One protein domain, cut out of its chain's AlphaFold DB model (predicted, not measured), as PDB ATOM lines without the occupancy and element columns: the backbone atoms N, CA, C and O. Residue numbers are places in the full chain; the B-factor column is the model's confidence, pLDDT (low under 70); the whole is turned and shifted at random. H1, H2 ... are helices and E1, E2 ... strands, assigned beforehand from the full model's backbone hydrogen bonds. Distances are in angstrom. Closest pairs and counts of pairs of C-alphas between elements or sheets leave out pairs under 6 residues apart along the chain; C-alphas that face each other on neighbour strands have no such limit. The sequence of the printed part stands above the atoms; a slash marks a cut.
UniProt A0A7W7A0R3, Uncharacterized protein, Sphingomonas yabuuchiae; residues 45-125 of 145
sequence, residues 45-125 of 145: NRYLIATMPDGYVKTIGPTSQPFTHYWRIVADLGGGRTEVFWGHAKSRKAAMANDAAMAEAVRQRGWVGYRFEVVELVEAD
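AT A GLANCE: This is residues 45 to 125 of the 145 residues of an uncharacterized protein of Sphingomonas yabuuchiae (UniProt A0A7W7A0R3). A three-stranded sheet, E4 E3 E5, has one long helix, H1, over one face; a smaller three-stranded sheet, E2 E1 E6, extends beyond one end, only partly face to face with the first. E5 runs on into E6, joining the sheets. The 81 printed residues include, in order, E1 E2 E3 E4 H1 E5 E6, of mixed class, with both sheets antiparallel. The whole is only just compact, close to loose, with a radius of gyration of the C-alphas of 13.9 A, and spans 43 by 24 by 16 A.

HOW THE PARTS SIT: E1, residues 46 to 51, and E2, residues 57 to 63, form an antiparallel hairpin; N 50 and O 58 are within hydrogen-bond range at 2.9 A. E3, residues 69 to 76, and E4, residues 82 to 89, form another, with N 73 and O 85 at 2.8 A. H1, residues 92 to 109, has 9 of 14 O i to N i+4 pairs within range. E5, residues 113 to 120, is E3's antiparallel neighbour, with N 72 and O 117 at 2.8 A. H1 is on this sheet, two layers, at a height of 8.5 A, over E3 and along it at 14 degrees on the local plane. E4, H1 and E5 make a split strand-helix-strand unit, E3 between its strands, with a right-handed crossover. E6, residues 122 to 124, is E1's antiparallel neighbour, with N 49 and O 122 at 2.8 A. The sheets form a sandwich, two sheets face to face, their strands at 38 degrees; the closest C-alphas of E1 and E5 are those of Ala 50 and Val 119, 6.4 A apart.

IN THESE COORDINATES: E1 begins at C-alpha 46 (157.299, 100.665, 63.644). E3 and E4 are each 23.0 A long, H1 25.2 A and E5 23.6 A. E6 ends at C-alpha 124 (159.833, 95.360, 62.447).

THE WHOLE: The C-alphas of Asn 45 and Gly 79 are farthest apart, 43.7 A. The printed part has no cut, and its links are tight. Residues 45 to 46, 53, 61 to 65 and 124 to 125 have pLDDT under 70.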
ATOM      1  N   ASN A  45     155.691 103.438  66.760       59.88
ATOM      2  CA  ASN A  45     156.659 103.800  65.739       59.88
ATOM      3  C   ASN A  45     157.334 102.509  65.285       59.88
ATOM      4  O   ASN A  45     158.276 102.045  65.914       59.88
ATOM      5  N   ARG A  46     156.804 101.912  64.224       67.00
ATOM      6  CA  ARG A  46     157.299 100.665  63.644       67.00
ATOM      7  C   ARG A  46     158.142 100.950  62.415       67.00
ATOM      8  O   ARG A  46     157.905 101.929  61.699       67.00
ATOM      9  N   TYR A  47     159.099 100.073  62.165       74.75
ATOM     10  CA  TYR A  47     159.838 100.040  60.917       74.75
ATOM     11  C   TYR A  47     159.090  99.143  59.944       74.75
ATOM     12  O   TYR A  47     158.513  98.134  60.339       74.75
ATOM     13  N   LEU A  48     159.080  99.516  58.670       77.19
ATOM     14  CA  LEU A  48     158.523  98.663  57.626       77.19
ATOM     15  C   LEU A  48     159.651  98.279  56.681       77.19
ATOM     16  O   LEU A  48     160.369  99.144  56.175       77.19
ATOM     17  N   ILE A  49     159.822  96.984  56.463       77.81
ATOM     18  CA  ILE A  49     160.873  96.433  55.617       77.81
ATOM     19  C   ILE A  49     160.212  95.844  54.376       77.81
ATOM     20  O   ILE A  49     159.364  94.962  54.475       77.81
ATOM     21  N   ALA A  50     160.595  96.340  53.204       80.38
ATOM     22  CA  ALA A  50     160.251  95.730  51.927       80.38
ATOM     23  C   ALA A  50     161.474  95.013  51.369       80.38
ATOM     24  O   ALA A  50     162.498  95.650  51.113       80.38
ATOM     25  N   THR A  51     161.342  93.710  51.143       79.50
ATOM     26  CA  THR A  51     162.364  92.893  50.485       79.50
ATOM     27  C   THR A  51     161.889  92.560  49.083       79.50
ATOM     28  O   THR A  51     160.916  91.834  48.900       79.50
ATOM     29  N   MET A  52     162.563  93.129  48.089       77.06
ATOM     30  CA  MET A  52     162.280  92.899  46.677       77.06
ATOM     31  C   MET A  52     162.892  91.570  46.202       77.06
ATOM     32  O   MET A  52     163.901  91.125  46.756       77.06
ATOM     33  N   PRO A  53     162.341  90.945  45.144       68.75
ATOM     34  CA  PRO A  53     162.831  89.663  44.625       68.75
ATOM     35  C   PRO A  53     164.240  89.728  44.012       68.75
ATOM     36  O   PRO A  53     164.885  88.699  43.863       68.75
ATOM     37  N   ASP A  54     164.743  90.918  43.675       72.25
ATOM     38  CA  ASP A  54     166.133  91.137  43.249       72.25
ATOM     39  C   ASP A  54     167.114  91.266  44.427       72.25
ATOM     40  O   ASP A  54     168.283  91.580  44.220       72.25
ATOM     41  N   GLY A  55     166.645  91.073  45.664       70.81
ATOM     42  CA  GLY A  55     167.441  91.243  46.880       70.81
ATOM     43  C   GLY A  55     167.546  92.694  47.357       70.81
ATOM     44  O   GLY A  55     168.239  92.964  48.337       70.81
ATOM     45  N   TYR A  56     166.860  93.643  46.707       75.06
ATOM     46  CA  TYR A  56     166.825  95.028  47.174       75.06
ATOM     47  C   TYR A  56     165.975  95.150  48.443       75.06
ATOM     48  O   TYR A  56     164.782  94.852  48.433       75.06
ATOM     49  N   VAL A  57     166.576  95.647  49.526       78.12
ATOM     50  CA  VAL A  57     165.889  95.866  50.803       78.12
ATOM     51  C   VAL A  57     165.659  97.355  51.024       78.12
ATOM     52  O   VAL A  57     166.594  98.158  51.039       78.12
ATOM     53  N   LYS A  58     164.395  97.731  51.233       77.94
ATOM     54  CA  LYS A  58     163.991  99.083  51.604       77.94
ATOM     55  C   LYS A  58     163.519  99.107  53.046       77.94
ATOM     56  O   LYS A  58     162.469  98.562  53.370       77.94
ATOM     57  N   THR A  59     164.248  99.833  53.884       78.56
ATOM     58  CA  THR A  59     163.785 100.185  55.226       78.56
ATOM     59  C   THR A  59     163.036 101.508  55.168       78.56
ATOM     60  O   THR A  59     163.573 102.540  54.756       78.56
ATOM     61  N   ILE A  60     161.777 101.472  55.572       72.62
ATOM     62  CA  ILE A  60     160.950 102.643  55.815       72.62
ATOM     63  C   ILE A  60     161.057 102.912  57.315       72.62
ATOM     64  O   ILE A  60     160.788 102.030  58.132       72.62
ATOM     65  N   GLY A  61     161.546 104.111  57.646       65.12
ATOM     66  CA  GLY A  61     161.800 104.550  59.018       65.12
ATOM     67  C   GLY A  61     160.539 104.582  59.887       65.12
ATOM     68  O   GLY A  61     159.462 104.228  59.403       65.12
ATOM     69  N   PRO A  62     160.663 105.026  61.151       68.25
ATOM     70  CA  PRO A  62     159.595 104.903  62.131       68.25
ATOM     71  C   PRO A  62     158.352 105.625  61.621       68.25
ATOM     72  O   PRO A  62     158.308 106.852  61.537       68.25
ATOM     73  N   THR A  63     157.358 104.842  61.216       68.12
ATOM     74  CA  THR A  63     156.146 105.357  60.602       68.12
ATOM     75  C   THR A  63     154.944 104.761  61.295       68.12
ATOM     76  O   THR A  63     154.809 103.551  61.461       68.12
ATOM     77  N   SER A  64     154.026 105.634  61.681       66.62
ATOM     78  CA  SER A  64     152.711 105.233  62.158       66.62
ATOM     79  C   SER A  64     151.736 104.953  61.013       66.62
ATOM     80  O   SER A  64     150.566 104.656  61.254       66.62
ATOM     81  N   GLN A  65     152.165 105.136  59.759       69.06
ATOM     82  CA  GLN A  65     151.290 104.961  58.611       69.06
ATOM     83  C   GLN A  65     151.043 103.461  58.369       69.06
ATOM     84  O   GLN A  65     151.976 102.660  58.450       69.06
ATOM     85  N   PRO A  66     149.795 103.049  58.084       71.25
ATOM     86  CA  PRO A  66     149.442 101.654  57.835       71.25
ATOM     87  C   PRO A  66     149.767 101.277  56.386       71.25
ATOM     88  O   PRO A  66     148.885 100.911  55.609       71.25
ATOM     89  N   PHE A  67     151.023 101.455  55.976       78.25
ATOM     90  CA  PHE A  67     151.466 100.916  54.699       78.25
ATOM     91  C   PHE A  67     151.638  99.416  54.839       78.25
ATOM     92  O   PHE A  67     152.292  98.946  55.762       78.25
ATOM     93  N   THR A  68     151.050  98.688  53.904       79.88
ATOM     94  CA  THR A  68     151.087  97.224  53.885       79.88
ATOM     95  C   THR A  68     151.840  96.708  52.671       79.88
ATOM     96  O   THR A  68     152.302  95.579  52.678       79.88
ATOM     97  N   HIS A  69     151.980  97.528  51.624       82.94
ATOM     98  CA  HIS A  69     152.588  97.117  50.368       82.94
ATOM     99  C   HIS A  69     153.584  98.164  49.882       82.94
ATOM    100  O   HIS A  69     153.308  99.367  49.886       82.94
ATOM    101  N   TYR A  70     154.723  97.686  49.406       82.81
ATOM    102  CA  TYR A  70     155.695  98.455  48.649       82.81
ATOM    103  C   TYR A  70     155.679  97.971  47.209       82.81
ATOM    104  O   TYR A  70     155.566  96.775  46.954       82.81
ATOM    105  N   TRP A  71     155.766  98.893  46.262       84.06
ATOM    106  CA  TRP A  71     155.785  98.537  44.853       84.06
ATOM    107  C   TRP A  71     156.885  99.278  44.109       84.06
ATOM    108  O   TRP A  71     157.280 100.393  44.463       84.06
ATOM    109  N   ARG A  72     157.369  98.629  43.056       84.69
ATOM    110  CA  ARG A  72     158.377  99.124  42.132       84.69
ATOM    111  C   ARG A  72     157.931  98.836  40.708       84.69
ATOM    112  O   ARG A  72     157.467  97.742  40.411       84.69
ATOM    113  N   ILE A  73     158.116  99.807  39.826       82.19
ATOM    114  CA  ILE A  73     157.949  99.640  38.386       82.19
ATOM    115  C   ILE A  73     159.294  99.865  37.728       82.19
ATOM    116  O   ILE A  73     159.919 100.898  37.941       82.19
ATOM    117  N   VAL A  74     159.720  98.906  36.921       84.19
ATOM    118  CA  VAL A  74     160.918  99.007  36.089       84.19
ATOM    119  C   VAL A  74     160.444  99.134  34.648       84.19
ATOM    120  O   VAL A  74     160.043  98.142  34.049       84.19
ATOM    121  N   ALA A  75     160.420 100.354  34.125       83.62
ATOM    122  CA  ALA A  75     160.043 100.658  32.753       83.62
ATOM    123  C   ALA A  75     161.265 100.571  31.832       83.62
ATOM    124  O   ALA A  75     162.298 101.181  32.108       83.62
ATOM    125  N   ASP A  76     161.143  99.839  30.730       83.38
ATOM    126  CA  ASP A  76     162.144  99.773  29.671       83.38
ATOM    127  C   ASP A  76     161.807 100.790  28.576       83.38
ATOM    128  O   ASP A  76     160.745 100.731  27.955       83.38
ATOM    129  N   LEU A  77     162.699 101.753  28.354       81.56
ATOM    130  CA  LEU A  77     162.533 102.829  27.370       81.56
ATOM    131  C   LEU A  77     163.196 102.488  26.022       81.56
ATOM    132  O   LEU A  77     163.293 103.355  25.149       81.56
ATOM    133  N   GLY A  78     163.705 101.264  25.859       77.69
ATOM    134  CA  GLY A  78     164.491 100.857  24.704       77.69
ATOM    135  C   GLY A  78     165.887 101.487  24.655       77.69
ATOM    136  O   GLY A  78     166.205 102.476  25.328       77.69
ATOM    137  N   GLY A  79     166.761 100.881  23.846       77.69
ATOM    138  CA  GLY A  79     168.143 101.344  23.672       77.69
ATOM    139  C   GLY A  79     168.995 101.237  24.942       77.69
ATOM    140  O   GLY A  79     169.890 102.051  25.144       77.69
ATOM    141  N   GLY A  80     168.682 100.281  25.826       79.69
ATOM    142  CA  GLY A  80     169.395 100.068  27.092       79.69
ATOM    143  C   GLY A  80     169.048 101.068  28.201       79.69
ATOM    144  O   GLY A  80     169.751 101.128  29.208       79.69
ATOM    145  N   ARG A  81     167.986 101.868  28.033       80.38
ATOM    146  CA  ARG A  81     167.527 102.829  29.044       80.38
ATOM    147  C   ARG A  81     166.399 102.230  29.871       80.38
ATOM    148  O   ARG A  81     165.412 101.745  29.329       80.38
ATOM    149  N   THR A  82     166.519 102.347  31.187       83.25
ATOM    150  CA  THR A  82     165.512 101.866  32.133       83.25
ATOM    151  C   THR A  82     165.165 102.975  33.116       83.25
ATOM    152  O   THR A  82     166.060 103.604  33.679       83.25
ATOM    153  N   GLU A  83     163.878 103.196  33.353       82.12
ATOM    154  CA  GLU A  83     163.382 104.077  34.409       82.12
ATOM    155  C   GLU A  83     162.763 103.244  35.526       82.12
ATOM    156  O   GLU A  83     162.062 102.265  35.281       82.12
ATOM    157  N   VAL A  84     163.037 103.620  36.775       79.69
ATOM    158  CA  VAL A  84     162.548 102.881  37.941       79.69
ATOM    159  C   VAL A  84     161.722 103.799  38.827       79.69
ATOM    160  O   VAL A  84     162.233 104.780  39.370       79.69
ATOM    161  N   PHE A  85     160.458 103.438  39.013       79.94
ATOM    162  CA  PHE A  85     159.506 104.115  39.885       79.94
ATOM    163  C   PHE A  85     159.247 103.275  41.131       79.94
ATOM    164  O   PHE A  85     159.273 102.048  41.081       79.94
ATOM    165  N   TRP A  86     158.981 103.935  42.254       79.88
ATOM    166  CA  TRP A  86     158.802 103.286  43.550       79.88
ATOM    167  C   TRP A  86     157.701 104.000  44.320       79.88
ATOM    168  O   TRP A  86     157.643 105.232  44.303       79.88
ATOM    169  N   GLY A  87     156.891 103.248  45.058       81.25
ATOM    170  CA  GLY A  87     155.848 103.812  45.901       81.25
ATOM    171  C   GLY A  87     155.395 102.865  47.005       81.25
ATOM    172  O   GLY A  87     155.817 101.715  47.095       81.25
ATOM    173  N   HIS A  88     154.539 103.379  47.880       82.25
ATOM    174  CA  HIS A  88     153.958 102.640  48.997       82.25
ATOM    175  C   HIS A  88     152.436 102.761  48.963       82.25
ATOM    176  O   HIS A  88     151.883 103.817  48.640       82.25
ATOM    177  N   ALA A  89     151.751 101.682  49.317       78.19
ATOM    178  CA  ALA A  89     150.302 101.613  49.323       78.19
ATOM    179  C   ALA A  89     149.786 101.023  50.639       78.19
ATOM    180  O   ALA A  89     150.432 100.202  51.293       78.19
ATOM    181  N   LYS A  90     148.581 101.451  51.024       76.75
ATOM    182  CA  LYS A  90     147.859 100.918  52.190       76.75
ATOM    183  C   LYS A  90     147.152  99.591  51.886       76.75
ATOM    184  O   LYS A  90     146.657  98.940  52.798       76.75
ATOM    185  N   SER A  91     147.086  99.193  50.615       75.88
ATOM    186  CA  SER A  91     146.483  97.934  50.182       75.88
ATOM    187  C   SER A  91     147.051  97.465  48.845       75.88
ATOM    188  O   SER A  91     147.465  98.277  48.010       75.88
ATOM    189  N   ARG A  92     146.987  96.148  48.605       76.81
ATOM    190  CA  ARG A  92     147.328  95.531  47.317       76.81
ATOM    191  C   ARG A  92     146.528  96.130  46.165       76.81
ATOM    192  O   ARG A  92     147.088  96.413  45.116       76.81
ATOM    193  N   LYS A  93     145.232  96.384  46.375       76.25
ATOM    194  CA  LYS A  93     144.353  96.985  45.360       76.25
ATOM    195  C   LYS A  93     144.808  98.393  44.971       76.25
ATOM    196  O   LYS A  93     144.823  98.715  43.790       76.25
ATOM    197  N   ALA A  94     145.226  99.210  45.940       75.56
ATOM    198  CA  ALA A  94     145.775 100.535  45.660       75.56
ATOM    199  C   ALA A  94     147.132 100.458  44.940       75.56
ATOM    200  O   ALA A  94     147.400 101.279  44.070       75.56
ATOM    201  N   ALA A  95     147.969  99.460  45.248       77.56
ATOM    202  CA  ALA A  95     149.194  99.211  44.488       77.56
ATOM    203  C   ALA A  95     148.873  98.816  43.035       77.56
ATOM    204  O   ALA A  95     149.382  99.441  42.112       77.56
ATOM    205  N   MET A  96     147.958  97.864  42.833       76.75
ATOM    206  CA  MET A  96     147.524  97.404  41.507       76.75
ATOM    207  C   MET A  96     146.805  98.485  40.690       76.75
ATOM    208  O   MET A  96     146.851  98.454  39.471       76.75
ATOM    209  N   ALA A  97     146.190  99.489  41.317       76.69
ATOM    210  CA  ALA A  97     145.648 100.629  40.576       76.69
ATOM    211  C   ALA A  97     146.741 101.410  39.810       76.69
ATOM    212  O   ALA A  97     146.451 102.021  38.785       76.69
ATOM    213  N   ASN A  98     148.001 101.357  40.269       72.38
ATOM    214  CA  ASN A  98     149.131 101.958  39.555       72.38
ATOM    215  C   ASN A  98     149.560 101.124  38.340       72.38
ATOM    216  O   ASN A  98     150.106 101.690  37.400       72.38
ATOM    217  N   ASP A  99     149.282  99.819  38.324       74.69
ATOM    218  CA  ASP A  99     149.558  98.945  37.177       74.69
ATOM    219  C   ASP A  99     148.744  99.374  35.948       74.69
ATOM    220  O   ASP A  99     149.303  99.614  34.881       74.69
ATOM    221  N   ALA A 100     147.445  99.633  36.132       74.50
ATOM    222  CA  ALA A 100     146.584 100.154  35.069       74.50
ATOM    223  C   ALA A 100     147.081 101.507  34.528       74.50
ATOM    224  O   ALA A 100     147.109 101.727  33.317       74.50
ATOM    225  N   ALA A 101     147.541 102.398  35.414       73.56
ATOM    226  CA  ALA A 101     148.142 103.665  35.003       73.56
ATOM    227  C   ALA A 101     149.453 103.465  34.217       73.56
ATOM    228  O   ALA A 101     149.772 104.272  33.344       73.56
ATOM    229  N   MET A 102     150.211 102.397  34.494       73.44
ATOM    230  CA  MET A 102     151.423 102.067  33.742       73.44
ATOM    231  C   MET A 102     151.129 101.439  32.390       73.44
ATOM    232  O   MET A 102     151.817 101.776  31.432       73.44
ATOM    233  N   ALA A 103     150.100 100.601  32.273       72.69
ATOM    234  CA  ALA A 103     149.666 100.079  30.981       72.69
ATOM    235  C   ALA A 103     149.349 101.219  29.994       72.69
ATOM    236  O   ALA A 103     149.747 101.174  28.828       72.69
ATOM    237  N   GLU A 104     148.723 102.287  30.489       74.44
ATOM    238  CA  GLU A 104     148.489 103.509  29.719       74.44
ATOM    239  C   GLU A 104     149.782 104.303  29.480       74.44
ATOM    240  O   GLU A 104     150.025 104.779  28.369       74.44
ATOM    241  N   ALA A 105     150.664 104.399  30.480       71.50
ATOM    242  CA  ALA A 105     151.953 105.076  30.339       71.50
ATOM    243  C   ALA A 105     152.856 104.420  29.282       71.50
ATOM    244  O   ALA A 105     153.537 105.138  28.557       71.50
ATOM    245  N   VAL A 106     152.835 103.092  29.141       74.44
ATOM    246  CA  VAL A 106     153.579 102.366  28.099       74.44
ATOM    247  C   VAL A 106     153.152 102.827  26.714       74.44
ATOM    248  O   VAL A 106     154.002 103.154  25.886       74.44
ATOM    249  N   ARG A 107     151.836 102.925  26.488       72.62
ATOM    250  CA  ARG A 107     151.270 103.392  25.219       72.62
ATOM    251  C   ARG A 107     151.602 104.854  24.948       72.62
ATOM    252  O   ARG A 107     151.964 105.196  23.830       72.62
ATOM    253  N   GLN A 108     151.492 105.708  25.962       78.38
ATOM    254  CA  GLN A 108     151.667 107.155  25.806       78.38
ATOM    255  C   GLN A 108     153.134 107.588  25.722       78.38
ATOM    256  O   GLN A 108     153.457 108.553  25.036       78.38
ATOM    257  N   ARG A 109     154.029 106.906  26.445       72.62
ATOM    258  CA  ARG A 109     155.448 107.278  26.574       72.62
ATOM    259  C   ARG A 109     156.365 106.473  25.657       72.62
ATOM    260  O   ARG A 109     157.557 106.764  25.616       72.62
ATOM    261  N   GLY A 110     155.830 105.477  24.948       74.88
ATOM    262  CA  GLY A 110     156.600 104.619  24.048       74.88
ATOM    263  C   GLY A 110     157.581 103.708  24.784       74.88
ATOM    264  O   GLY A 110     158.688 103.481  24.302       74.88
ATOM    265  N   TRP A 111     157.215 103.223  25.974       83.94
ATOM    266  CA  TRP A 111     158.024 102.216  26.665       83.94
ATOM    267  C   TRP A 111     157.941 100.887  25.908       83.94
ATOM    268  O   TRP A 111     156.880 100.506  25.421       83.94
ATOM    269  N   VAL A 112     159.058 100.168  25.821       82.94
ATOM    270  CA  VAL A 112     159.133  98.840  25.189       82.94
ATOM    271  C   VAL A 112     158.453  97.795  26.070       82.94
ATOM    272  O   VAL A 112     157.858  96.835  25.586       82.94
ATOM    273  N   GLY A 113     158.503  98.004  27.382       81.31
ATOM    274  CA  GLY A 113     157.830  97.168  28.356       81.31
ATOM    275  C   GLY A 113     158.006  97.719  29.758       81.31
ATOM    276  O   GLY A 113     158.698  98.710  29.983       81.31
ATOM    277  N   TYR A 114     157.368  97.073  30.722       84.00
ATOM    278  CA  TYR A 114     157.550  97.389  32.128       84.00
ATOM    279  C   TYR A 114     157.405  96.125  32.965       84.00
ATOM    280  O   TYR A 114     156.731  95.172  32.576       84.00
ATOM    281  N   ARG A 115     158.038  96.131  34.133       84.00
ATOM    282  CA  ARG A 115     157.893  95.097  35.151       84.00
ATOM    283  C   ARG A 115     157.328  95.741  36.405       84.00
ATOM    284  O   ARG A 115     157.979  96.601  36.993       84.00
ATOM    285  N   PHE A 116     156.122  95.336  36.787       84.31
ATOM    286  CA  PHE A 116     155.496  95.732  38.042       84.31
ATOM    287  C   PHE A 116     155.816  94.695  39.119       84.31
ATOM    288  O   PHE A 116     155.558  93.505  38.953       84.31
ATOM    289  N   GLU A 117     156.390  95.144  40.228       84.12
ATOM    290  CA  GLU A 117     156.745  94.303  41.362       84.12
ATOM    291  C   GLU A 117     156.108  94.885  42.610       84.12
ATOM    292  O   GLU A 117     156.314  96.049  42.944       84.12
ATOM    293  N   VAL A 118     155.336  94.064  43.309       83.31
ATOM    294  CA  VAL A 118     154.715  94.422  44.578       83.31
ATOM    295  C   VAL A 118     155.162  93.425  45.630       83.31
ATOM    296  O   VAL A 118     155.155  92.220  45.391       83.31
ATOM    297  N   VAL A 119     155.557  93.941  46.784       82.88
ATOM    298  CA  VAL A 119     155.960  93.149  47.940       82.88
ATOM    299  C   VAL A 119     155.223  93.643  49.169       82.88
ATOM    300  O   VAL A 119     154.921  94.834  49.306       82.88
ATOM    301  N   GLU A 120     154.900  92.716  50.056       82.38
ATOM    302  CA  GLU A 120     154.314  93.047  51.347       82.38
ATOM    303  C   GLU A 120     155.380  93.654  52.257       82.38
ATOM    304  O   GLU A 120     156.558  93.290  52.218       82.38
ATOM    305  N   LEU A 121     154.962  94.638  53.045       80.62
ATOM    306  CA  LEU A 121     155.808  95.266  54.043       80.62
ATOM    307  C   LEU A 121     155.796  94.418  55.308       80.62
ATOM    308  O   LEU A 121     154.737  94.147  55.869       80.62
ATOM    309  N   VAL A 122     156.985  94.053  55.773       78.38
ATOM    310  CA  VAL A 122     157.177  93.355  57.040       78.38
ATOM    311  C   VAL A 122     157.364  94.395  58.138       78.38
ATOM    312  O   VAL A 122     158.262  95.237  58.057       78.38
ATOM    313  N   GLU A 123     156.500  94.358  59.151       73.81
ATOM    314  CA  GLU A 123     156.642  95.184  60.349       73.81
ATOM    315  C   GLU A 123     157.837  94.688  61.175       73.81
ATOM    316  O   GLU A 123     157.960  93.501  61.466       73.81
ATOM    317  N   ALA A 124     158.720  95.608  61.549       65.81
ATOM    318  CA  ALA A 124     159.833  95.360  62.447       65.81
ATOM    319  C   ALA A 124     159.744  96.312  63.648       65.81
ATOM    320  O   ALA A 124     159.638  97.532  63.492       65.81
ATOM    321  N   ASP A 125     159.791  95.736  64.850       53.22
ATOM    322  CA  ASP A 125     159.759  96.465  66.129       53.22
ATOM    323  C   ASP A 125     161.112  97.125  66.462       53.22
ATOM    324  O   ASP A 125     161.189  98.038  67.278       53.22
TER     325      ASP A 125